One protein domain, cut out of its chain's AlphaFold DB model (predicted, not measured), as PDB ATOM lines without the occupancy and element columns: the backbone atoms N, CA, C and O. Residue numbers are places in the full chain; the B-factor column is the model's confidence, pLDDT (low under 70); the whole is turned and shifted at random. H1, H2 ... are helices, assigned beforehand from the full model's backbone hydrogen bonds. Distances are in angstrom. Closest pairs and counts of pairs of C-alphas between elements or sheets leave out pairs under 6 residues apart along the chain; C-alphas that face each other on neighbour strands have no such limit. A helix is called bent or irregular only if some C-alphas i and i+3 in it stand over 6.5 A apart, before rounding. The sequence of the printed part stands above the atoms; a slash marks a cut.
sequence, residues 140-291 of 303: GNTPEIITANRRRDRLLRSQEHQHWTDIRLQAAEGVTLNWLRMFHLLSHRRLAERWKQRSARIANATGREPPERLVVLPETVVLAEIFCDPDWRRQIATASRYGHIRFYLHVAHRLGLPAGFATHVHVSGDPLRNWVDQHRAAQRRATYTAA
ATOM      1  N   GLY A 140      29.515-104.717-101.131       91.06
ATOM      2  CA  GLY A 140      30.965-104.681-100.931       91.06
ATOM      3  C   GLY A 140      31.585-103.328-101.292       91.06
ATOM      4  O   GLY A 140      32.427-102.830-100.550       91.06
ATOM      5  N   ASN A 141      31.074-102.690-102.350       91.94
ATOM      6  CA  ASN A 141      31.547-101.398-102.859       91.94
ATOM      7  C   ASN A 141      30.746-100.187-102.337       91.94
ATOM      8  O   ASN A 141      30.956 -99.063-102.800       91.94
ATOM      9  N   THR A 142      29.818-100.388-101.395       94.94
ATOM     10  CA  THR A 142      28.967 -99.335-100.804       94.94
ATOM     11  C   THR A 142      28.908 -99.435 -99.268       94.94
ATOM     12  O   THR A 142      27.837 -99.609 -98.671       94.94
ATOM     13  N   PRO A 143      30.060 -99.318 -98.572       94.19
ATOM     14  CA  PRO A 143      30.136 -99.456 -97.114       94.19
ATOM     15  C   PRO A 143      29.296 -98.421 -96.351       94.19
ATOM     16  O   PRO A 143      28.903 -98.666 -95.203       94.19
ATOM     17  N   GLU A 144      28.967 -97.287 -96.973       95.44
ATOM     18  CA  GLU A 144      28.078 -96.286 -96.393       95.44
ATOM     19  C   GLU A 144      26.660 -96.832 -96.145       95.44
ATOM     20  O   GLU A 144      26.063 -96.517 -95.117       95.44
ATOM     21  N   ILE A 145      26.148 -97.728 -97.004       95.75
ATOM     22  CA  ILE A 145      24.828 -98.367 -96.841       95.75
ATOM     23  C   ILE A 145      24.848 -99.330 -95.653       95.75
ATOM     24  O   ILE A 145      23.917 -99.370 -94.848       95.75
ATOM     25  N   ILE A 146      25.932-100.094 -95.505       93.88
ATOM     26  CA  ILE A 146      26.114-101.019 -94.380       93.88
ATOM     27  C   ILE A 146      26.160-100.234 -93.067       93.88
ATOM     28  O   ILE A 146      25.514-100.612 -92.086       93.88
ATOM     29  N   THR A 147      26.906 -99.129 -93.055       94.62
ATOM     30  CA  THR A 147      27.022 -98.236 -91.897       94.62
ATOM     31  C   THR A 147      25.671 -97.623 -91.541       94.62
ATOM     32  O   THR A 147      25.267 -97.679 -90.379       94.62
ATOM     33  N   ALA A 148      24.932 -97.129 -92.535       95.12
ATOM     34  CA  ALA A 148      23.585 -96.603 -92.354       95.12
ATOM     35  C   ALA A 148      22.626 -97.658 -91.792       95.12
ATOM     36  O   ALA A 148      21.925 -97.398 -90.820       95.12
ATOM     37  N   ASN A 149      22.643 -98.889 -92.310       90.94
ATOM     38  CA  ASN A 149      21.799 -99.956 -91.775       90.94
ATOM     39  C   ASN A 149      22.142-100.292 -90.318       90.94
ATOM     40  O   ASN A 149      21.242-100.572 -89.537       90.94
ATOM     41  N   ARG A 150      23.422-100.273 -89.924       90.00
ATOM     42  CA  ARG A 150      23.804-100.480 -88.514       90.00
ATOM     43  C   ARG A 150      23.256 -99.374 -87.611       90.00
ATOM     44  O   ARG A 150      22.804 -99.673 -86.510       90.00
ATOM     45  N   ARG A 151      23.284 -98.120 -88.073       91.00
ATOM     46  CA  ARG A 151      22.679 -96.985 -87.361       91.00
ATOM     47  C   ARG A 151      21.155 -97.117 -87.285       91.00
ATOM     48  O   ARG A 151      20.613 -96.987 -86.195       91.00
ATOM     49  N   ARG A 152      20.488 -97.518 -88.375       88.31
ATOM     50  CA  ARG A 152      19.047 -97.841 -88.386       88.31
ATOM     51  C   ARG A 152      18.699 -98.921 -87.365       88.31
ATOM     52  O   ARG A 152      17.805 -98.730 -86.551       88.31
ATOM     53  N   ASP A 153      19.423-100.041 -87.390       84.44
ATOM     54  CA  ASP A 153      19.218-101.152 -86.456       84.44
ATOM     55  C   ASP A 153      19.417-100.703 -85.000       84.44
ATOM     56  O   ASP A 153      18.759-101.233 -84.112       84.44
ATOM     57  N   ARG A 154      20.337 -99.762 -84.741       84.56
ATOM     58  CA  ARG A 154      20.544 -99.188 -83.406       84.56
ATOM     59  C   ARG A 154      19.369 -98.304 -83.003       84.56
ATOM     60  O   ARG A 154      18.857 -98.496 -81.911       84.56
ATOM     61  N   LEU A 155      18.931 -97.411 -83.891       82.69
ATOM     62  CA  LEU A 155      17.811 -96.501 -83.655       82.69
ATOM     63  C   LEU A 155      16.535 -97.277 -83.285       82.69
ATOM     64  O   LEU A 155      15.892 -96.970 -82.288       82.69
ATOM     65  N   LEU A 156      16.245 -98.355 -84.023       79.19
ATOM     66  CA  LEU A 156      15.110 -99.250 -83.770       79.19
ATOM     67  C   LEU A 156      15.189-100.010 -82.441       79.19
ATOM     68  O   LEU A 156      14.162-100.415 -81.911       79.19
ATOM     69  N   ARG A 157      16.398-100.228 -81.911       76.12
ATOM     70  CA  ARG A 157      16.623-100.932 -80.637       76.12
ATOM     71  C   ARG A 157      16.738 -99.994 -79.439       76.12
ATOM     72  O   ARG A 157      16.641-100.466 -78.316       76.12
ATOM     73  N   SER A 158      17.027 -98.712 -79.659       68.38
ATOM     74  CA  SER A 158      17.401 -97.777 -78.592       68.38
ATOM     75  C   SER A 158      16.230 -97.061 -77.922       68.38
ATOM     76  O   SER A 158      16.468 -96.343 -76.959       68.38
ATOM     77  N   GLN A 159      14.996 -97.192 -78.419       59.91
ATOM     78  CA  GLN A 159      13.853 -96.453 -77.874       59.91
ATOM     79  C   GLN A 159      12.804 -97.371 -77.247       59.91
ATOM     80  O   GLN A 159      12.440 -98.392 -77.828       59.91
ATOM     81  N   GLU A 160      12.244 -96.930 -76.116       55.81
ATOM     82  CA  GLU A 160      11.084 -97.537 -75.437       55.81
ATOM     83  C   GLU A 160       9.840 -97.639 -76.343       55.81
ATOM     84  O   GLU A 160       8.898 -98.368 -76.039       55.81
ATOM     85  N   HIS A 161       9.829 -96.946 -77.489       63.88
ATOM     86  CA  HIS A 161       8.737 -96.946 -78.462       63.88
ATOM     87  C   HIS A 161       9.242 -97.276 -79.874       63.88
ATOM     88  O   HIS A 161       9.339 -96.407 -80.745       63.88
ATOM     89  N   GLN A 162       9.529 -98.559 -80.119       69.00
ATOM     90  CA  GLN A 162       9.936 -99.079 -81.432       69.00
ATOM     91  C   GLN A 162       8.989 -98.626 -82.560       69.00
ATOM     92  O   GLN A 162       9.443 -98.111 -83.579       69.00
ATOM     93  N   HIS A 163       7.672 -98.708 -82.333       72.88
ATOM     94  CA  HIS A 163       6.654 -98.272 -83.294       72.88
ATOM     95  C   HIS A 163       6.783 -96.788 -83.678       72.88
ATOM     96  O   HIS A 163       6.627 -96.408 -84.838       72.88
ATOM     97  N   TRP A 164       7.112 -95.932 -82.711       77.50
ATOM     98  CA  TRP A 164       7.294 -94.508 -82.967       77.50
ATOM     99  C   TRP A 164       8.533 -94.246 -83.828       77.50
ATOM    100  O   TRP A 164       8.486 -93.435 -84.755       77.50
ATOM    101  N   THR A 165       9.624 -94.969 -83.565       81.25
ATOM    102  CA  THR A 165      10.846 -94.901 -84.379       81.25
ATOM    103  C   THR A 165      10.586 -95.359 -85.816       81.25
ATOM    104  O   THR A 165      11.044 -94.710 -86.759       81.25
ATOM    105  N   ASP A 166       9.805 -96.427 -85.998       81.00
ATOM    106  CA  ASP A 166       9.400 -96.917 -87.320       81.00
ATOM    107  C   ASP A 166       8.649 -95.841 -88.121       81.00
ATOM    108  O   ASP A 166       8.985 -95.592 -89.281       81.00
ATOM    109  N   ILE A 167       7.703 -95.127 -87.500       84.31
ATOM    110  CA  ILE A 167       6.980 -94.016 -88.147       84.31
ATOM    111  C   ILE A 167       7.947 -92.910 -88.600       84.31
ATOM    112  O   ILE A 167       7.799 -92.352 -89.691       84.31
ATOM    113  N   ARG A 168       8.965 -92.577 -87.794       89.75
ATOM    114  CA  ARG A 168       9.962 -91.554 -88.165       89.75
ATOM    115  C   ARG A 168      10.867 -92.007 -89.298       89.75
ATOM    116  O   ARG A 168      11.165 -91.200 -90.178       89.75
ATOM    117  N   LEU A 169      11.252 -93.278 -89.316       89.81
ATOM    118  CA  LEU A 169      11.991 -93.869 -90.430       89.81
ATOM    119  C   LEU A 169      11.180 -93.831 -91.729       89.81
ATOM    120  O   LEU A 169      11.721 -93.426 -92.755       89.81
ATOM    121  N   GLN A 170       9.891 -94.172 -91.682       90.12
ATOM    122  CA  GLN A 170       8.999 -94.088 -92.845       90.12
ATOM    123  C   GLN A 170       8.855 -92.648 -93.354       90.12
ATOM    124  O   GLN A 170       8.925 -92.406 -94.558       90.12
ATOM    125  N   ALA A 171       8.710 -91.675 -92.450       93.25
ATOM    126  CA  ALA A 171       8.650 -90.264 -92.823       93.25
ATOM    127  C   ALA A 171       9.950 -89.790 -93.496       93.25
ATOM    128  O   ALA A 171       9.908 -89.148 -94.545       93.25
ATOM    129  N   ALA A 172      11.106 -90.135 -92.924       96.31
ATOM    130  CA  ALA A 172      12.412 -89.808 -93.491       96.31
ATOM    131  C   ALA A 172      12.618 -90.455 -94.869       96.31
ATOM    132  O   ALA A 172      13.130 -89.815 -95.789       96.31
ATOM    133  N   GLU A 173      12.182 -91.704 -95.030       94.56
ATOM    134  CA  GLU A 173      12.239 -92.416 -96.303       94.56
ATOM    135  C   GLU A 173      11.390 -91.702 -97.357       94.56
ATOM    136  O   GLU A 173      11.888 -91.409 -98.446       94.56
ATOM    137  N   GLY A 174      10.158 -91.328 -97.000       94.06
ATOM    138  CA  GLY A 174       9.273 -90.530 -97.845       94.06
ATOM    139  C   GLY A 174       9.924 -89.227 -98.311       94.06
ATOM    140  O   GLY A 174       9.878 -88.924 -99.502       94.06
ATOM    141  N   VAL A 175      10.592 -88.489 -97.418       94.94
ATOM    142  CA  VAL A 175      11.330 -87.264 -97.780       94.94
ATOM    143  C   VAL A 175      12.419 -87.561 -98.809       94.94
ATOM    144  O   VAL A 175      12.439 -86.953 -99.879       94.94
ATOM    145  N   THR A 176      13.288 -88.534 -98.533       95.50
ATOM    146  CA  THR A 176      14.410 -88.849 -99.428       95.50
ATOM    147  C   THR A 176      13.984 -89.392-100.790       95.50
ATOM    148  O   THR A 176      14.589 -89.036-101.799       95.50
ATOM    149  N   LEU A 177      12.928 -90.209-100.850       93.75
ATOM    150  CA  LEU A 177      12.392 -90.722-102.113       93.75
ATOM    151  C   LEU A 177      11.763 -89.608-102.957       93.75
ATOM    152  O   LEU A 177      11.891 -89.616-104.178       93.75
ATOM    153  N   ASN A 178      11.114 -88.623-102.330       92.50
ATOM    154  CA  ASN A 178      10.600 -87.464-103.058       92.50
ATOM    155  C   ASN A 178      11.741 -86.585-103.584       92.50
ATOM    156  O   ASN A 178      11.723 -86.219-104.755       92.50
ATOM    157  N   TRP A 179      12.780 -86.329-102.784       92.94
ATOM    158  CA  TRP A 179      13.973 -85.629-103.273       92.94
ATOM    159  C   TRP A 179      14.652 -86.353-104.443       92.94
ATOM    160  O   TRP A 179      15.123 -85.691-105.364       92.94
ATOM    161  N   LEU A 180      14.671 -87.691-104.447       90.81
ATOM    162  CA  LEU A 180      15.184 -88.481-105.574       90.81
ATOM    163  C   LEU A 180      14.396 -88.218-106.864       90.81
ATOM    164  O   LEU A 180      14.992 -88.101-107.930       90.81
ATOM    165  N   ARG A 181      13.074 -88.056-106.769       89.50
ATOM    166  CA  ARG A 181      12.201 -87.717-107.907       89.50
ATOM    167  C   ARG A 181      12.324 -86.251-108.332       89.50
ATOM    168  O   ARG A 181      12.110 -85.923-109.493       89.50
ATOM    169  N   MET A 182      12.737 -85.375-107.417       84.81
ATOM    170  CA  MET A 182      12.978 -83.944-107.645       84.81
ATOM    171  C   MET A 182      14.424 -83.646-108.090       84.81
ATOM    172  O   MET A 182      14.944 -82.557-107.850       84.81
ATOM    173  N   PHE A 183      15.090 -84.600-108.754       71.88
ATOM    174  CA  PHE A 183      16.506 -84.508-109.145       71.88
ATOM    175  C   PHE A 183      16.848 -83.314-110.053       71.88
ATOM    176  O   PHE A 183      18.014 -82.937-110.152       71.88
ATOM    177  N   HIS A 184      15.850 -82.728-110.719       70.50
ATOM    178  CA  HIS A 184      16.004 -81.570-111.600       70.50
ATOM    179  C   HIS A 184      16.202 -80.250-110.835       70.50
ATOM    180  O   HIS A 184      16.667 -79.271-111.416       70.50
ATOM    181  N   LEU A 185      15.886 -80.199-109.538       74.62
ATOM    182  CA  LEU A 185      16.110 -79.001-108.735       74.62
ATOM    183  C   LEU A 185      17.585 -78.886-108.340       74.62
ATOM    184  O   LEU A 185      18.173 -79.803-107.759       74.62
ATOM    185  N   LEU A 186      18.173 -77.714-108.593       73.44
ATOM    186  CA  LEU A 186      19.582 -77.425-108.302       73.44
ATOM    187  C   LEU A 186      19.952 -77.685-106.831       73.44
ATOM    188  O   LEU A 186      21.052 -78.161-106.548       73.44
ATOM    189  N   SER A 187      19.018 -77.446-105.905       74.38
ATOM    190  CA  SER A 187      19.170 -77.710-104.467       74.38
ATOM    191  C   SER A 187      19.452 -79.181-104.138       74.38
ATOM    192  O   SER A 187      20.128 -79.464-103.147       74.38
ATOM    193  N   HIS A 188      18.991 -80.119-104.972       82.38
ATOM    194  CA  HIS A 188      19.168 -81.559-104.774       82.38
ATOM    195  C   HIS A 188      20.248 -82.174-105.670       82.38
ATOM    196  O   HIS A 188      20.541 -83.361-105.529       82.38
ATOM    197  N   ARG A 189      20.919 -81.393-106.529       84.94
ATOM    198  CA  ARG A 189      21.924 -81.897-107.483       84.94
ATOM    199  C   ARG A 189      23.014 -82.754-106.828       84.94
ATOM    200  O   ARG A 189      23.306 -83.845-107.303       84.94
ATOM    201  N   ARG A 190      23.562 -82.318-105.686       89.75
ATOM    202  CA  ARG A 190      24.578 -83.093-104.939       89.75
ATOM    203  C   ARG A 190      24.042 -84.405-104.359       89.75
ATOM    204  O   ARG A 190      24.815 -85.337-104.151       89.75
ATOM    205  N   LEU A 191      22.755 -84.476-104.018       92.50
ATOM    206  CA  LEU A 191      22.128 -85.738-103.606       92.50
ATOM    207  C   LEU A 191      21.944 -86.642-104.821       92.50
ATOM    208  O   LEU A 191      22.374 -87.788-104.779       92.50
ATOM    209  N   ALA A 192      21.409 -86.103-105.918       91.38
ATOM    210  CA  ALA A 192      21.210 -86.834-107.163       91.38
ATOM    211  C   ALA A 192      22.520 -87.428-107.707       91.38
ATOM    212  O   ALA A 192      22.563 -88.607-108.046       91.38
ATOM    213  N   GLU A 193      23.614 -86.659-107.720       92.88
ATOM    214  CA  GLU A 193      24.940 -87.140-108.133       92.88
ATOM    215  C   GLU A 193      25.449 -88.268-107.222       92.88
ATOM    216  O   GLU A 193      25.878 -89.313-107.716       92.88
ATOM    217  N   ARG A 194      25.334 -88.114-105.893       95.19
ATOM    218  CA  ARG A 194      25.707 -89.167-104.931       95.19
ATOM    219  C   ARG A 194      24.884 -90.439-105.123       95.19
ATOM    220  O   ARG A 194      25.442 -91.536-105.118       95.19
ATOM    221  N   TRP A 195      23.575 -90.303-105.304       96.00
ATOM    222  CA  TRP A 195      22.664 -91.420-105.533       96.00
ATOM    223  C   TRP A 195      22.948 -92.117-106.858       96.00
ATOM    224  O   TRP A 195      23.039 -93.341-106.876       96.00
ATOM    225  N   LYS A 196      23.220 -91.367-107.931       94.75
ATOM    226  CA  LYS A 196      23.631 -91.916-109.230       94.75
ATOM    227  C   LYS A 196      24.937 -92.708-109.125       94.75
ATOM    228  O   LYS A 196      24.998 -93.845-109.580       94.75
ATOM    229  N   GLN A 197      25.962 -92.153-108.473       95.31
ATOM    230  CA  GLN A 197      27.244 -92.843-108.261       95.31
ATOM    231  C   GLN A 197      27.085 -94.120-107.427       95.31
ATOM    232  O   GLN A 197      27.726 -95.137-107.690       95.31
ATOM    233  N   ARG A 198      26.237 -94.078-106.398       96.12
ATOM    234  CA  ARG A 198      25.933 -95.242-105.559       96.12
ATOM    235  C   ARG A 198      25.150 -96.303-106.333       96.12
ATOM    236  O   ARG A 198      25.497 -97.475-106.217       96.12
ATOM    237  N   SER A 199      24.167 -95.896-107.142       95.56
ATOM    238  CA  SER A 199      23.412 -96.798-108.021       95.56
ATOM    239  C   SER A 199      24.352 -97.522-108.976       95.56
ATOM    240  O   SER A 199      24.388 -98.747-108.977       95.56
ATOM    241  N   ALA A 200      25.216 -96.770-109.667       95.69
ATOM    242  CA  ALA A 200      26.203 -97.314-110.594       95.69
ATOM    243  C   ALA A 200      27.160 -98.313-109.922       95.69
ATOM    244  O   ALA A 200      27.396 -99.391-110.457       95.69
ATOM    245  N   ARG A 201      27.672 -98.017-108.717       95.62
ATOM    246  CA  ARG A 201      28.547 -98.951-107.977       95.62
ATOM    247  C   ARG A 201      27.866-100.282-107.662       95.62
ATOM    248  O   ARG A 201      28.521-101.322-107.721       95.62
ATOM    249  N   ILE A 202      26.580-100.258-107.313       94.31
ATOM    250  CA  ILE A 202      25.818-101.481-107.035       94.31
ATOM    251  C   ILE A 202      25.483-102.197-108.345       94.31
ATOM    252  O   ILE A 202      25.719-103.397-108.451       94.31
ATOM    253  N   ALA A 203      25.005-101.463-109.351       93.38
ATOM    254  CA  ALA A 203      24.654-102.006-110.655       93.38
ATOM    255  C   ALA A 203      25.843-102.701-111.323       93.38
ATOM    256  O   ALA A 203      25.698-103.836-111.765       93.38
ATOM    257  N   ASN A 204      27.035-102.103-111.276       91.06
ATOM    258  CA  ASN A 204      28.263-102.709-111.792       91.06
ATOM    259  C   ASN A 204      28.621-104.020-111.074       91.06
ATOM    260  O   ASN A 204      29.145-104.937-111.696       91.06
ATOM    261  N   ALA A 205      28.328-104.136-109.775       87.19
ATOM    262  CA  ALA A 205      28.605-105.350-109.009       87.19
ATOM    263  C   ALA A 205      27.551-106.453-109.215       87.19
ATOM    264  O   ALA A 205      27.826-107.624-108.955       87.19
ATOM    265  N   THR A 206      26.326-106.102-109.625       85.75
ATOM    266  CA  THR A 206      25.192-107.045-109.657       85.75
ATOM    267  C   THR A 206      24.524-107.217-111.017       85.75
ATOM    268  O   THR A 206      23.596-108.022-111.113       85.75
ATOM    269  N   GLY A 207      24.938-106.453-112.030       87.69
ATOM    270  CA  GLY A 207      24.347-106.418-113.374       87.69
ATOM    271  C   GLY A 207      22.896-105.929-113.419       87.69
ATOM    272  O   GLY A 207      22.172-106.244-114.356       87.69
ATOM    273  N   ARG A 208      22.422-105.248-112.368       89.44
ATOM    274  CA  ARG A 208      21.010-104.874-112.174       89.44
ATOM    275  C   ARG A 208      20.911-103.564-111.414       89.44
ATOM    276  O   ARG A 208      21.651-103.383-110.449       89.44
ATOM    277  N   GLU A 209      19.963-102.713-111.789       90.88
ATOM    278  CA  GLU A 209      19.696-101.472-111.056       90.88
ATOM    279  C   GLU A 209      19.218-101.769-109.624       90.88
ATOM    280  O   GLU A 209      18.310-102.591-109.427       90.88
ATOM    281  N   PRO A 210      19.829-101.151-108.598       92.19
ATOM    282  CA  PRO A 210      19.362-101.275-107.230       92.19
ATOM    283  C   PRO A 210      18.047-100.518-107.011       92.19
ATOM    284  O   PRO A 210      17.780 -99.502-107.649       92.19
ATOM    285  N   PRO A 211      17.237-100.946-106.034       92.06
ATOM    286  CA  PRO A 211      16.027-100.222-105.683       92.06
ATOM    287  C   PRO A 211      16.342 -98.875-105.033       92.06
ATOM    288  O   PRO A 211      17.250 -98.766-104.206       92.06
ATOM    289  N   GLU A 212      15.512 -97.873-105.321       92.44
ATOM    290  CA  GLU A 212      15.659 -96.495-104.830       92.44
ATOM    291  C   GLU A 212      15.881 -96.424-103.313       92.44
ATOM    292  O   GLU A 212      16.790 -95.748-102.841       92.44
ATOM    293  N   ARG A 213      15.108 -97.199-102.540       91.62
ATOM    294  CA  ARG A 213      15.184 -97.266-101.068       91.62
ATOM    295  C   ARG A 213      16.546 -97.727-100.553       91.62
ATOM    296  O   ARG A 213      16.985 -97.298 -99.491       91.62
ATOM    297  N   LEU A 214      17.221 -98.605-101.296       93.00
ATOM    298  CA  LEU A 214      18.581 -99.030-100.973       93.00
ATOM    299  C   LEU A 214      19.571 -97.898-101.252       93.00
ATOM    300  O   LEU A 214      20.474 -97.657-100.449       93.00
ATOM    301  N   VAL A 215      19.378 -97.197-102.372       95.00
ATOM    302  CA  VAL A 215      20.228 -96.083-102.788       95.00
ATOM    303  C   VAL A 215      20.126 -94.930-101.797       95.00
ATOM    304  O   VAL A 215      21.165 -94.444-101.378       95.00
ATOM    305  N   VAL A 216      18.936 -94.522-101.355       95.56
ATOM    306  CA  VAL A 216      18.771 -93.354-100.464       95.56
ATOM    307  C   VAL A 216      19.017 -93.642 -98.976       95.56
ATOM    308  O   VAL A 216      19.089 -92.707 -98.178       95.56
ATOM    309  N   LEU A 217      19.188 -94.918 -98.592       95.06
ATOM    310  CA  LEU A 217      19.250 -95.355 -97.191       95.06
ATOM    311  C   LEU A 217      20.214 -94.537 -96.308       95.06
ATOM    312  O   LEU A 217      19.828 -94.223 -95.179       95.06
ATOM    313  N   PRO A 218      21.443 -94.187 -96.744       97.19
ATOM    314  CA  PRO A 218      22.342 -93.384 -95.919       97.19
ATOM    315  C   PRO A 218      21.746 -92.047 -95.485       97.19
ATOM    316  O   PRO A 218      21.774 -91.722 -94.300       97.19
ATOM    317  N   GLU A 219      21.157 -91.302 -96.415       97.50
ATOM    318  CA  GLU A 219      20.538 -90.013 -96.125       97.50
ATOM    319  C   GLU A 219      19.212 -90.179 -95.364       97.50
ATOM    320  O   GLU A 219      18.933 -89.405 -94.446       97.50
ATOM    321  N   THR A 220      18.444 -91.238 -95.653       96.75
ATOM    322  CA  THR A 220      17.223 -91.587 -94.908       96.75
ATOM    323  C   THR A 220      17.509 -91.793 -93.421       96.75
ATOM    324  O   THR A 220      16.782 -91.282 -92.573       96.75
ATOM    325  N   VAL A 221      18.574 -92.526 -93.082       95.75
ATOM    326  CA  VAL A 221      18.913 -92.810 -91.679       95.75
ATOM    327  C   VAL A 221      19.371 -91.549 -90.952       95.75
ATOM    328  O   VAL A 221      18.981 -91.351 -89.805       95.75
ATOM    329  N   VAL A 222      20.125 -90.667 -91.614       97.12
ATOM    330  CA  VAL A 222      20.509 -89.371 -91.030       97.12
ATOM    331  C   VAL A 222      19.276 -88.521 -90.716       97.12
ATOM    332  O   VAL A 222      19.180 -87.973 -89.619       97.12
ATOM    333  N   LEU A 223      18.311 -88.438 -91.636       96.75
ATOM    334  CA  LEU A 223      17.056 -87.730 -91.377       96.75
ATOM    335  C   LEU A 223      16.244 -88.381 -90.258       96.75
ATOM    336  O   LEU A 223      15.712 -87.674 -89.410       96.75
ATOM    337  N   ALA A 224      16.174 -89.710 -90.218       94.75
ATOM    338  CA  ALA A 224      15.453 -90.417 -89.169       94.75
ATOM    339  C   ALA A 224      16.060 -90.171 -87.780       94.75
ATOM    340  O   ALA A 224      15.311 -89.953 -86.831       94.75
ATOM    341  N   GLU A 225      17.392 -90.141 -87.657       94.12
ATOM    342  CA  GLU A 225      18.080 -89.758 -86.416       94.12
ATOM    343  C   GLU A 225      17.675 -88.342 -85.975       94.12
ATOM    344  O   GLU A 225      17.320 -88.143 -84.815       94.12
ATOM    345  N   ILE A 226      17.651 -87.377 -86.903       94.75
ATOM    346  CA  ILE A 226      17.225 -85.993 -86.630       94.75
ATOM    347  C   ILE A 226      15.740 -85.933 -86.237       94.75
ATOM    348  O   ILE A 226      15.369 -85.218 -85.314       94.75
ATOM    349  N   PHE A 227      14.873 -86.694 -86.907       92.75
ATOM    350  CA  PHE A 227      13.442 -86.748 -86.595       92.75
ATOM    351  C   PHE A 227      13.159 -87.400 -85.240       92.75
ATOM    352  O   PHE A 227      12.125 -87.121 -84.627       92.75
ATOM    353  N   CYS A 228      14.051 -88.277 -84.781       89.88
ATOM    354  CA  CYS A 228      13.958 -88.915 -83.474       89.88
ATOM    355  C   CYS A 228      14.485 -88.027 -82.337       89.88
ATOM    356  O   CYS A 228      14.073 -88.213 -81.189       89.88
ATOM    357  N   ASP A 229      15.334 -87.047 -82.650       90.69
ATOM    358  CA  ASP A 229      15.960 -86.146 -81.685       90.69
ATOM    359  C   ASP A 229      14.904 -85.320 -80.911       90.69
ATOM    360  O   ASP A 229      14.102 -84.595 -81.516       90.69
ATOM    361  N   PRO A 230      14.829 -85.449 -79.572       88.19
ATOM    362  CA  PRO A 230      13.839 -84.745 -78.762       88.19
ATOM    363  C   PRO A 230      14.007 -83.225 -78.783       88.19
ATOM    364  O   PRO A 230      12.996 -82.515 -78.731       88.19
ATOM    365  N   ASP A 231      15.234 -82.722 -78.897       89.25
ATOM    366  CA  ASP A 231      15.511 -81.291 -78.848       89.25
ATOM    367  C   ASP A 231      15.066 -80.624 -80.142       89.25
ATOM    368  O   ASP A 231      14.340 -79.626 -80.108       89.25
ATOM    369  N   TRP A 232      15.388 -81.223 -81.291       90.06
ATOM    370  CA  TRP A 232      14.916 -80.716 -82.580       90.06
ATOM    371  C   TRP A 232      13.398 -80.755 -82.699       90.06
ATOM    372  O   TRP A 232      12.795 -79.787 -83.161       90.06
ATOM    373  N   ARG A 233      12.751 -81.825 -82.226       87.94
ATOM    374  CA  ARG A 233      11.282 -81.894 -82.200       87.94
ATOM    375  C   ARG A 233      10.674 -80.773 -81.370       87.94
ATOM    376  O   ARG A 233       9.739 -80.112 -81.822       87.94
ATOM    377  N   ARG A 234      11.215 -80.534 -80.172       86.19
ATOM    378  CA  ARG A 234      10.751 -79.454 -79.298       86.19
ATOM    379  C   ARG A 234      10.927 -78.097 -79.975       86.19
ATOM    380  O   ARG A 234       9.971 -77.331 -80.028       86.19
ATOM    381  N   GLN A 235      12.099 -77.838 -80.550       86.69
ATOM    382  CA  GLN A 235      12.382 -76.583 -81.246       86.69
ATOM    383  C   GLN A 235      11.441 -76.352 -82.433       86.69
ATOM    384  O   GLN A 235      10.893 -75.262 -82.572       86.69
ATOM    385  N   ILE A 236      11.192 -77.371 -83.262       88.75
ATOM    386  CA  ILE A 236      10.265 -77.271 -84.400       88.75
ATOM    387  C   ILE A 236       8.833 -77.000 -83.923       88.75
ATOM    388  O   ILE A 236       8.115 -76.188 -84.513       88.75
ATOM    389  N   ALA A 237       8.406 -77.660 -82.845       85.31
ATOM    390  CA  ALA A 237       7.085 -77.457 -82.272       85.31
ATOM    391  C   ALA A 237       6.870 -76.012 -81.787       85.31
ATOM    392  O   ALA A 237       5.815 -75.431 -82.062       85.31
ATOM    393  N   THR A 238       7.861 -75.430 -81.105       81.38
ATOM    394  CA  THR A 238       7.742 -74.124 -80.430       81.38
ATOM    395  C   THR A 238       8.203 -72.932 -81.266       81.38
ATOM    396  O   THR A 238       7.839 -71.802 -80.950       81.38
ATOM    397  N   ALA A 239       8.986 -73.134 -82.327       77.44
ATOM    398  CA  ALA A 239       9.511 -72.034 -83.133       77.44
ATOM    399  C   ALA A 239       8.398 -71.217 -83.817       77.44
ATOM    400  O   ALA A 239       7.354 -71.741 -84.218       77.44
ATOM    401  N   SER A 240       8.626 -69.913 -84.009       69.06
ATOM    402  CA  SER A 240       7.734 -69.048 -84.796       69.06
ATOM    403  C   SER A 240       7.625 -69.546 -86.250       69.06
ATOM    404  O   SER A 240       8.378 -70.418 -86.688       69.06
ATOM    405  N   ARG A 241       6.655 -69.047 -87.035       60.78
ATOM    406  CA  ARG A 241       6.417 -69.500 -88.428       60.78
ATOM    407  C   ARG A 241       7.681 -69.467 -89.308       60.78
ATOM    408  O   ARG A 241       7.797 -70.313 -90.185       60.78
ATOM    409  N   TYR A 242       8.630 -68.586 -88.995       59.94
ATOM    410  CA  TYR A 242       9.877 -68.370 -89.737       59.94
ATOM    411  C   TYR A 242      11.140 -68.892 -89.017       59.94
ATOM    412  O   TYR A 242      12.247 -68.764 -89.530       59.94
ATOM    413  N   GLY A 243      11.007 -69.511 -87.837       64.56
ATOM    414  CA  GLY A 243      12.138 -69.914 -86.985       64.56
ATOM    415  C   GLY A 243      12.838 -71.231 -87.360       64.56
ATOM    416  O   GLY A 243      13.773 -71.636 -86.673       64.56
ATOM    417  N   HIS A 244      12.419 -71.909 -88.435       79.12
ATOM    418  CA  HIS A 244      12.900 -73.263 -88.783       79.12
ATOM    419  C   HIS A 244      14.203 -73.284 -89.577       79.12
ATOM    420  O   HIS A 244      14.742 -74.356 -89.842       79.12
ATOM    421  N   ILE A 245      14.750 -72.121 -89.939       86.44
ATOM    422  CA  ILE A 245      15.983 -72.058 -90.729       86.44
ATOM    423  C   ILE A 245      17.150 -72.769 -90.030       86.44
ATOM    424  O   ILE A 245      17.934 -73.447 -90.686       86.44
ATOM    425  N   ARG A 246      17.219 -72.709 -88.691       88.56
ATOM    426  CA  ARG A 246      18.227 -73.430 -87.896       88.56
ATOM    427  C   ARG A 246      18.112 -74.946 -88.051       88.56
ATOM    428  O   ARG A 246      19.131 -75.617 -88.184       88.56
ATOM    429  N   PHE A 247      16.888 -75.470 -88.095       91.12
ATOM    430  CA  PHE A 247      16.639 -76.889 -88.336       91.12
ATOM    431  C   PHE A 247      17.084 -77.299 -89.745       91.12
ATOM    432  O   PHE A 247      17.810 -78.277 -89.904       91.12
ATOM    433  N   TYR A 248      16.734 -76.519 -90.772       91.19
ATOM    434  CA  TYR A 248      17.149 -76.823 -92.144       91.19
ATOM    435  C   TYR A 248      18.664 -76.707 -92.349       91.19
ATOM    436  O   TYR A 248      19.245 -77.524 -93.062       91.19
ATOM    437  N   LEU A 249      19.327 -75.754 -91.685       92.06
ATOM    438  CA  LEU A 249      20.790 -75.661 -91.654       92.06
ATOM    439  C   LEU A 249      21.420 -76.877 -90.967       92.06
ATOM    440  O   LEU A 249      22.411 -77.409 -91.465       92.06
ATOM    441  N   HIS A 250      20.828 -77.362 -89.870       93.94
ATOM    442  CA  HIS A 250      21.282 -78.589 -89.217       93.94
ATOM    443  C   HIS A 250      21.154 -79.804 -90.144       93.94
ATOM    444  O   HIS A 250      22.103 -80.578 -90.276       93.94
ATOM    445  N   VAL A 251      20.021 -79.945 -90.838       94.44
ATOM    446  CA  VAL A 251      19.822 -81.004 -91.838       94.44
ATOM    447  C   VAL A 251      20.850 -80.891 -92.966       94.44
ATOM    448  O   VAL A 251      21.486 -81.889 -93.305       94.44
ATOM    449  N   ALA A 252      21.066 -79.688 -93.510       93.62
ATOM    450  CA  ALA A 252      22.058 -79.454 -94.558       93.62
ATOM    451  C   ALA A 252      23.452 -79.909 -94.107       93.62
ATOM    452  O   ALA A 252      24.098 -80.703 -94.789       93.62
ATOM    453  N   HIS A 253      23.872 -79.479 -92.916       95.06
ATOM    454  CA  HIS A 253      25.159 -79.837 -92.334       95.06
ATOM    455  C   HIS A 253      25.305 -81.355 -92.155       95.06
ATOM    456  O   HIS A 253      26.277 -81.946 -92.628       95.06
ATOM    457  N   ARG A 254      24.308 -82.016 -91.552       95.88
ATOM    458  CA  ARG A 254      24.319 -83.469 -91.309       95.88
ATOM    459  C   ARG A 254      24.342 -84.300 -92.594       95.88
ATOM    460  O   ARG A 254      24.866 -85.411 -92.582       95.88
ATOM    461  N   LEU A 255      23.798 -83.771 -93.689       94.38
ATOM    462  CA  LEU A 255      23.797 -84.412 -95.008       94.38
ATOM    463  C   LEU A 255      24.994 -84.017 -95.894       94.38
ATOM    464  O   LEU A 255      25.084 -84.501 -97.030       94.38
ATOM    465  N   GLY A 256      25.899 -83.154 -95.417       92.75
ATOM    466  CA  GLY A 256      27.029 -82.637 -96.200       92.75
ATOM    467  C   GLY A 256      26.600 -81.745 -97.374       92.75
ATOM    468  O   GLY A 256      27.210 -81.770 -98.445       92.75
ATOM    469  N   LEU A 257      25.501 -81.011 -97.211       91.56
ATOM    470  CA  LEU A 257      24.921 -80.119 -98.213       91.56
ATOM    471  C   LEU A 257      25.323 -78.658 -97.962       91.56
ATOM    472  O   LEU A 257      25.566 -78.274 -96.817       91.56
ATOM    473  N   PRO A 258      25.398 -77.825 -99.018       90.12
ATOM    474  CA  PRO A 258      25.686 -76.402 -98.865       90.12
ATOM    475  C   PRO A 258      24.579 -75.699 -98.073       90.12
ATOM    476  O   PRO A 258      23.414 -76.084 -98.161       90.12
ATOM    477  N   ALA A 259      24.913 -74.615 -97.366       86.56
ATOM    478  CA  ALA A 259      23.945 -73.844 -96.577       86.56
ATOM    479  C   ALA A 259      22.758 -73.328 -97.414       86.56
ATOM    480  O   ALA A 259      21.635 -73.274 -96.920       86.56
ATOM    481  N   GLY A 260      22.979 -73.048 -98.707       84.81
ATOM    482  CA  GLY A 260      21.922 -72.684 -99.655       84.81
ATOM    483  C   GLY A 260      20.831 -73.750 -99.825       84.81
ATOM    484  O   GLY A 260      19.739 -73.431-100.272       84.81
ATOM    485  N   PHE A 261      21.054 -75.002 -99.420       86.88
ATOM    486  CA  PHE A 261      19.984 -75.999 -99.333       86.88
ATOM    487  C   PHE A 261      18.858 -75.548 -98.387       86.88
ATOM    488  O   PHE A 261      17.681 -75.700 -98.705       86.88
ATOM    489  N   ALA A 262      19.207 -74.939 -97.250       85.69
ATOM    490  CA  ALA A 262      18.248 -74.558 -96.217       85.69
ATOM    491  C   ALA A 262      17.265 -73.470 -96.679       85.69
ATOM    492  O   ALA A 262      16.111 -73.460 -96.252       85.69
ATOM    493  N   THR A 263      17.698 -72.579 -97.576       80.06
ATOM    494  CA  THR A 263      16.828 -71.550 -98.161       80.06
ATOM    495  C   THR A 263      15.853 -72.132 -99.183       80.06
ATOM    496  O   THR A 263      14.729 -71.651 -99.282       80.06
ATOM    497  N   HIS A 264      16.229 -73.207 -99.882       78.75
ATOM    498  CA  HIS A 264      15.360 -73.876-100.857       78.75
ATOM    499  C   HIS A 264      14.290 -74.742-100.191       78.75
ATOM    500  O   HIS A 264      13.138 -74.699-100.608       78.75
ATOM    501  N   VAL A 265      14.631 -75.463 -99.116       79.88
ATOM    502  CA  VAL A 265      13.646 -76.244 -98.340       79.88
ATOM    503  C   VAL A 265      12.557 -75.343 -97.748       79.88
ATOM    504  O   VAL A 265      11.424 -75.768 -97.554       79.88
ATOM    505  N   HIS A 266      12.867 -74.070 -97.489       66.56
ATOM    506  CA  HIS A 266      11.879 -73.104 -97.018       66.56
ATOM    507  C   HIS A 266      10.806 -72.768 -98.082       66.56
ATOM    508  O   HIS A 266       9.730 -72.288 -97.725       66.56
ATOM    509  N   VAL A 267      11.033 -73.032 -99.375       66.88
ATOM    510  CA  VAL A 267      10.067 -72.771-100.461       66.88
ATOM    511  C   VAL A 267       8.937 -73.817-100.454       66.88
ATOM    512  O   VAL A 267       9.077 -74.912 -99.915       66.88
ATOM    513  N   SER A 268       7.744 -73.454-100.938       63.91
ATOM    514  CA  SER A 268       6.555 -74.322-100.889       63.91
ATOM    515  C   SER A 268       6.730 -75.570-101.761       63.91
ATOM    516  O   SER A 268       7.194 -75.464-102.890       63.91
ATOM    517  N   GLY A 269       6.329 -76.736-101.242       77.94
ATOM    518  CA  GLY A 269       6.344 -78.010-101.971       77.94
ATOM    519  C   GLY A 269       7.474 -78.976-101.598       77.94
ATOM    520  O   GLY A 269       7.411 -80.135-101.999       77.94
ATOM    521  N   ASP A 270       8.464 -78.561-100.799       88.50
ATOM    522  CA  ASP A 270       9.515 -79.476-100.334       88.50
ATOM    523  C   ASP A 270       8.962 -80.504 -99.313       88.50
ATOM    524  O   ASP A 270       8.271 -80.130 -98.354       88.50
ATOM    525  N   PRO A 271       9.258 -81.811 -99.468       91.69
ATOM    526  CA  PRO A 271       8.728 -82.851 -98.588       91.69
ATOM    527  C   PRO A 271       9.214 -82.746 -97.131       91.69
ATOM    528  O   PRO A 271       8.475 -83.123 -96.219       91.69
ATOM    529  N   LEU A 272      10.415 -82.215 -96.876       92.00
ATOM    530  CA  LEU A 272      10.918 -81.968 -95.522       92.00
ATOM    531  C   LEU A 272      10.158 -80.820 -94.856       92.00
ATOM    532  O   LEU A 272       9.827 -80.910 -93.673       92.00
ATOM    533  N   ARG A 273       9.819 -79.771 -95.612       89.56
ATOM    534  CA  ARG A 273       8.961 -78.690 -95.113       89.56
ATOM    535  C   ARG A 273       7.556 -79.193 -94.794       89.56
ATOM    536  O   ARG A 273       7.037 -78.893 -93.722       89.56
ATOM    537  N   ASN A 274       6.975 -80.013 -95.668       89.25
ATOM    538  CA  ASN A 274       5.665 -80.622 -95.424       89.25
ATOM    539  C   ASN A 274       5.663 -81.455 -94.134       89.25
ATOM    540  O   ASN A 274       4.724 -81.367 -93.341       89.25
ATOM    541  N   TRP A 275       6.730 -82.222 -93.882       91.31
ATOM    542  CA  TRP A 275       6.890 -82.953 -92.625       91.31
ATOM    543  C   TRP A 275       6.951 -82.016 -91.410       91.31
ATOM    544  O   TRP A 275       6.277 -82.274 -90.410       91.31
ATOM    545  N   VAL A 276       7.709 -80.914 -91.493       90.50
ATOM    546  CA  VAL A 276       7.777 -79.895 -90.430       90.50
ATOM    547  C   VAL A 276       6.387 -79.326 -90.143       90.50
ATOM    548  O   VAL A 276       5.951 -79.322 -88.991       90.50
ATOM    549  N   ASP A 277       5.654 -78.910 -91.175       88.56
ATOM    550  CA  ASP A 277       4.316 -78.331 -91.029       88.56
ATOM    551  C   ASP A 277       3.323 -79.333 -90.407       88.56
ATOM    552  O   ASP A 277       2.575 -78.983 -89.486       88.56
ATOM    553  N   GLN A 278       3.371 -80.605 -90.818       87.88
ATOM    554  CA  GLN A 278       2.560 -81.679 -90.231       87.88
ATOM    555  C   GLN A 278       2.919 -81.953 -88.767       87.88
ATOM    556  O   GLN A 278       2.024 -82.087 -87.928       87.88
ATOM    557  N   HIS A 279       4.212 -82.007 -88.430       87.31
ATOM    558  CA  HIS A 279       4.665 -82.227 -87.058       87.31
ATOM    559  C   HIS A 279       4.149 -81.130 -86.119       87.31
ATOM    560  O   HIS A 279       3.639 -81.414 -85.032       87.31
ATOM    561  N   ARG A 280       4.196 -79.876 -86.576       86.06
ATOM    562  CA  ARG A 280       3.670 -78.729 -85.834       86.06
ATOM    563  C   ARG A 280       2.160 -78.785 -85.664       86.06
ATOM    564  O   ARG A 280       1.663 -78.541 -84.565       86.06
ATOM    565  N   ALA A 281       1.429 -79.099 -86.732       85.12
ATOM    566  CA  ALA A 281      -0.022 -79.228 -86.675       85.12
ATOM    567  C   ALA A 281      -0.446 -80.310 -85.669       85.12
ATOM    568  O   ALA A 281      -1.341 -80.070 -84.858       85.12
ATOM    569  N   ALA A 282       0.235 -81.460 -85.662       84.00
ATOM    570  CA  ALA A 282      -0.015 -82.535 -84.705       84.00
ATOM    571  C   ALA A 282       0.216 -82.087 -83.250       84.00
ATOM    572  O   ALA A 282      -0.636 -82.328 -82.396       84.00
ATOM    573  N   GLN A 283       1.308 -81.367 -82.970       79.62
ATOM    574  CA  GLN A 283       1.591 -80.869 -81.621       79.62
ATOM    575  C   GLN A 283       0.576 -79.816 -81.152       79.62
ATOM    576  O   GLN A 283       0.159 -79.826 -79.993       79.62
ATOM    577  N   ARG A 284       0.147 -78.912 -82.044       77.06
ATOM    578  CA  ARG A 284      -0.900 -77.927 -81.727       77.06
ATOM    579  C   ARG A 284      -2.219 -78.612 -81.383       77.06
ATOM    580  O   ARG A 284      -2.834 -78.239 -80.391       77.06
ATOM    581  N   ARG A 285      -2.614 -79.633 -82.152       73.94
ATOM    582  CA  ARG A 285      -3.809 -80.442 -81.858       73.94
ATOM    583  C   ARG A 285      -3.694 -81.130 -80.502       73.94
ATOM    584  O   ARG A 285      -4.593 -80.974 -79.694       73.94
ATOM    585  N   ALA A 286      -2.572 -81.793 -80.212       73.44
ATOM    586  CA  ALA A 286      -2.358 -82.448 -78.920       73.44
ATOM    587  C   ALA A 286      -2.433 -81.464 -77.737       73.44
ATOM    588  O   ALA A 286      -3.032 -81.771 -76.709       73.44
ATOM    589  N   THR A 287      -1.875 -80.261 -77.900       69.75
ATOM    590  CA  THR A 287      -1.908 -79.205 -76.874       69.75
ATOM    591  C   THR A 287      -3.323 -78.653 -76.686       69.75
ATOM    592  O   THR A 287      -3.751 -78.440 -75.557       69.75
ATOM    593  N   TYR A 288      -4.067 -78.467 -77.782       58.47
ATOM    594  CA  TYR A 288      -5.472 -78.063 -77.752       58.47
ATOM    595  C   TYR A 288      -6.317 -79.119 -77.029       58.47
ATOM    596  O   TYR A 288      -6.935 -78.808 -76.021       58.47
ATOM    597  N   THR A 289      -6.269 -80.385 -77.446       62.53
ATOM    598  CA  THR A 289      -7.019 -81.482 -76.811       62.53
ATOM    599  C   THR A 289      -6.693 -81.624 -75.318       62.53
ATOM    600  O   THR A 289      -7.599 -81.785 -74.506       62.53
ATOM    601  N   ALA A 290      -5.423 -81.480 -74.922       62.31
ATOM    602  CA  ALA A 290      -5.027 -81.494 -73.511       62.31
ATOM    603  C   ALA A 290      -5.563 -80.290 -72.712       62.31
ATOM    604  O   ALA A 290      -5.852 -80.431 -71.527       62.31
ATOM    605  N   ALA A 291      -5.710 -79.119 -73.339       61.47
ATOM    606  CA  ALA A 291      -6.312 -77.944 -72.709       61.47
ATOM    607  C   ALA A 291      -7.832 -78.097 -72.522       61.47
ATOM    608  O   ALA A 291      -8.351 -77.657 -71.502       61.47
TER     609      ALA A 291
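What this domain is: This is residues 140 to 291 of the 303 residues of an uncharacterized protein of Mycobacterium riyadhense (UniProt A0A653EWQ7). Two crossed helices, H2 and H4, make the core; H1 packs on H4, while H3 reaches towards one end of the long axis and H8 towards the other, where residues 285 to 291 stick out. H6 and H7 pack on each other, and short H5 packs on H8. The 152 printed residues hold eight named helices, H1 to H8 in order, and no named strand: all helix, mostly crossed. The whole is compact, with a radius of gyration of the C-alphas of 16.3 A, and only just elongated, 58 by 36 by 20 A.

How they stand to each other: Start at H1, residues 143 to 157, which touches H4, residues 212 to 228, at a steep tilt of 43 degrees, with Ala 148 and Pro 218 the closest C-alphas at 5.0 A. H2, residues 162 to 181, touches H4 at 52 degrees, steep and opposite ways; its closest C-alphas are Leu 169 and Ala 224, 5.0 A. Residues 195 to 199 of H3, residues 186 to 206, touch H4, closest at the C-alphas of Trp 195 and Val 215, 5.9 A. H6, residues 245 to 254, touches H7, residues 260 to 265, closest at the C-alphas of Tyr 248 and Ala 262, 4.8 A. H8, residues 271 to 291, touches H5, residues 230 to 238, with residues 276 to 283 alone, closest at the C-alphas of Ala 237 and Arg 280, 5.1 A. Every O i to N i+4 pair is within hydrogen-bond range in H1, H2, H5, H6 and H8; H3 has 15 of 17, H4 11 of 13, H7 1 of 2.

Where its parts are: Find C-alpha 143 at (30.136, -99.456, -97.114), where H1 begins, and C-alpha 291 at (-6.312, -77.944, -72.709), where H8 ends after 30.3 A. H3 spans 30.2 A, H2 28.9 A. H3 and H4 are irregular: C-alphas 187 and 190 are 7.6 A apart, 215 and 218 7.7 A.

The domain as a whole: Look for the farthest C-alphas at Gly 207 and Ala 291, 58.3 A apart. The printed part has no cut and no long link. Confidence is under 70 at residues 158 to 162, 240 to 243, 266 to 268 and 287 to 291.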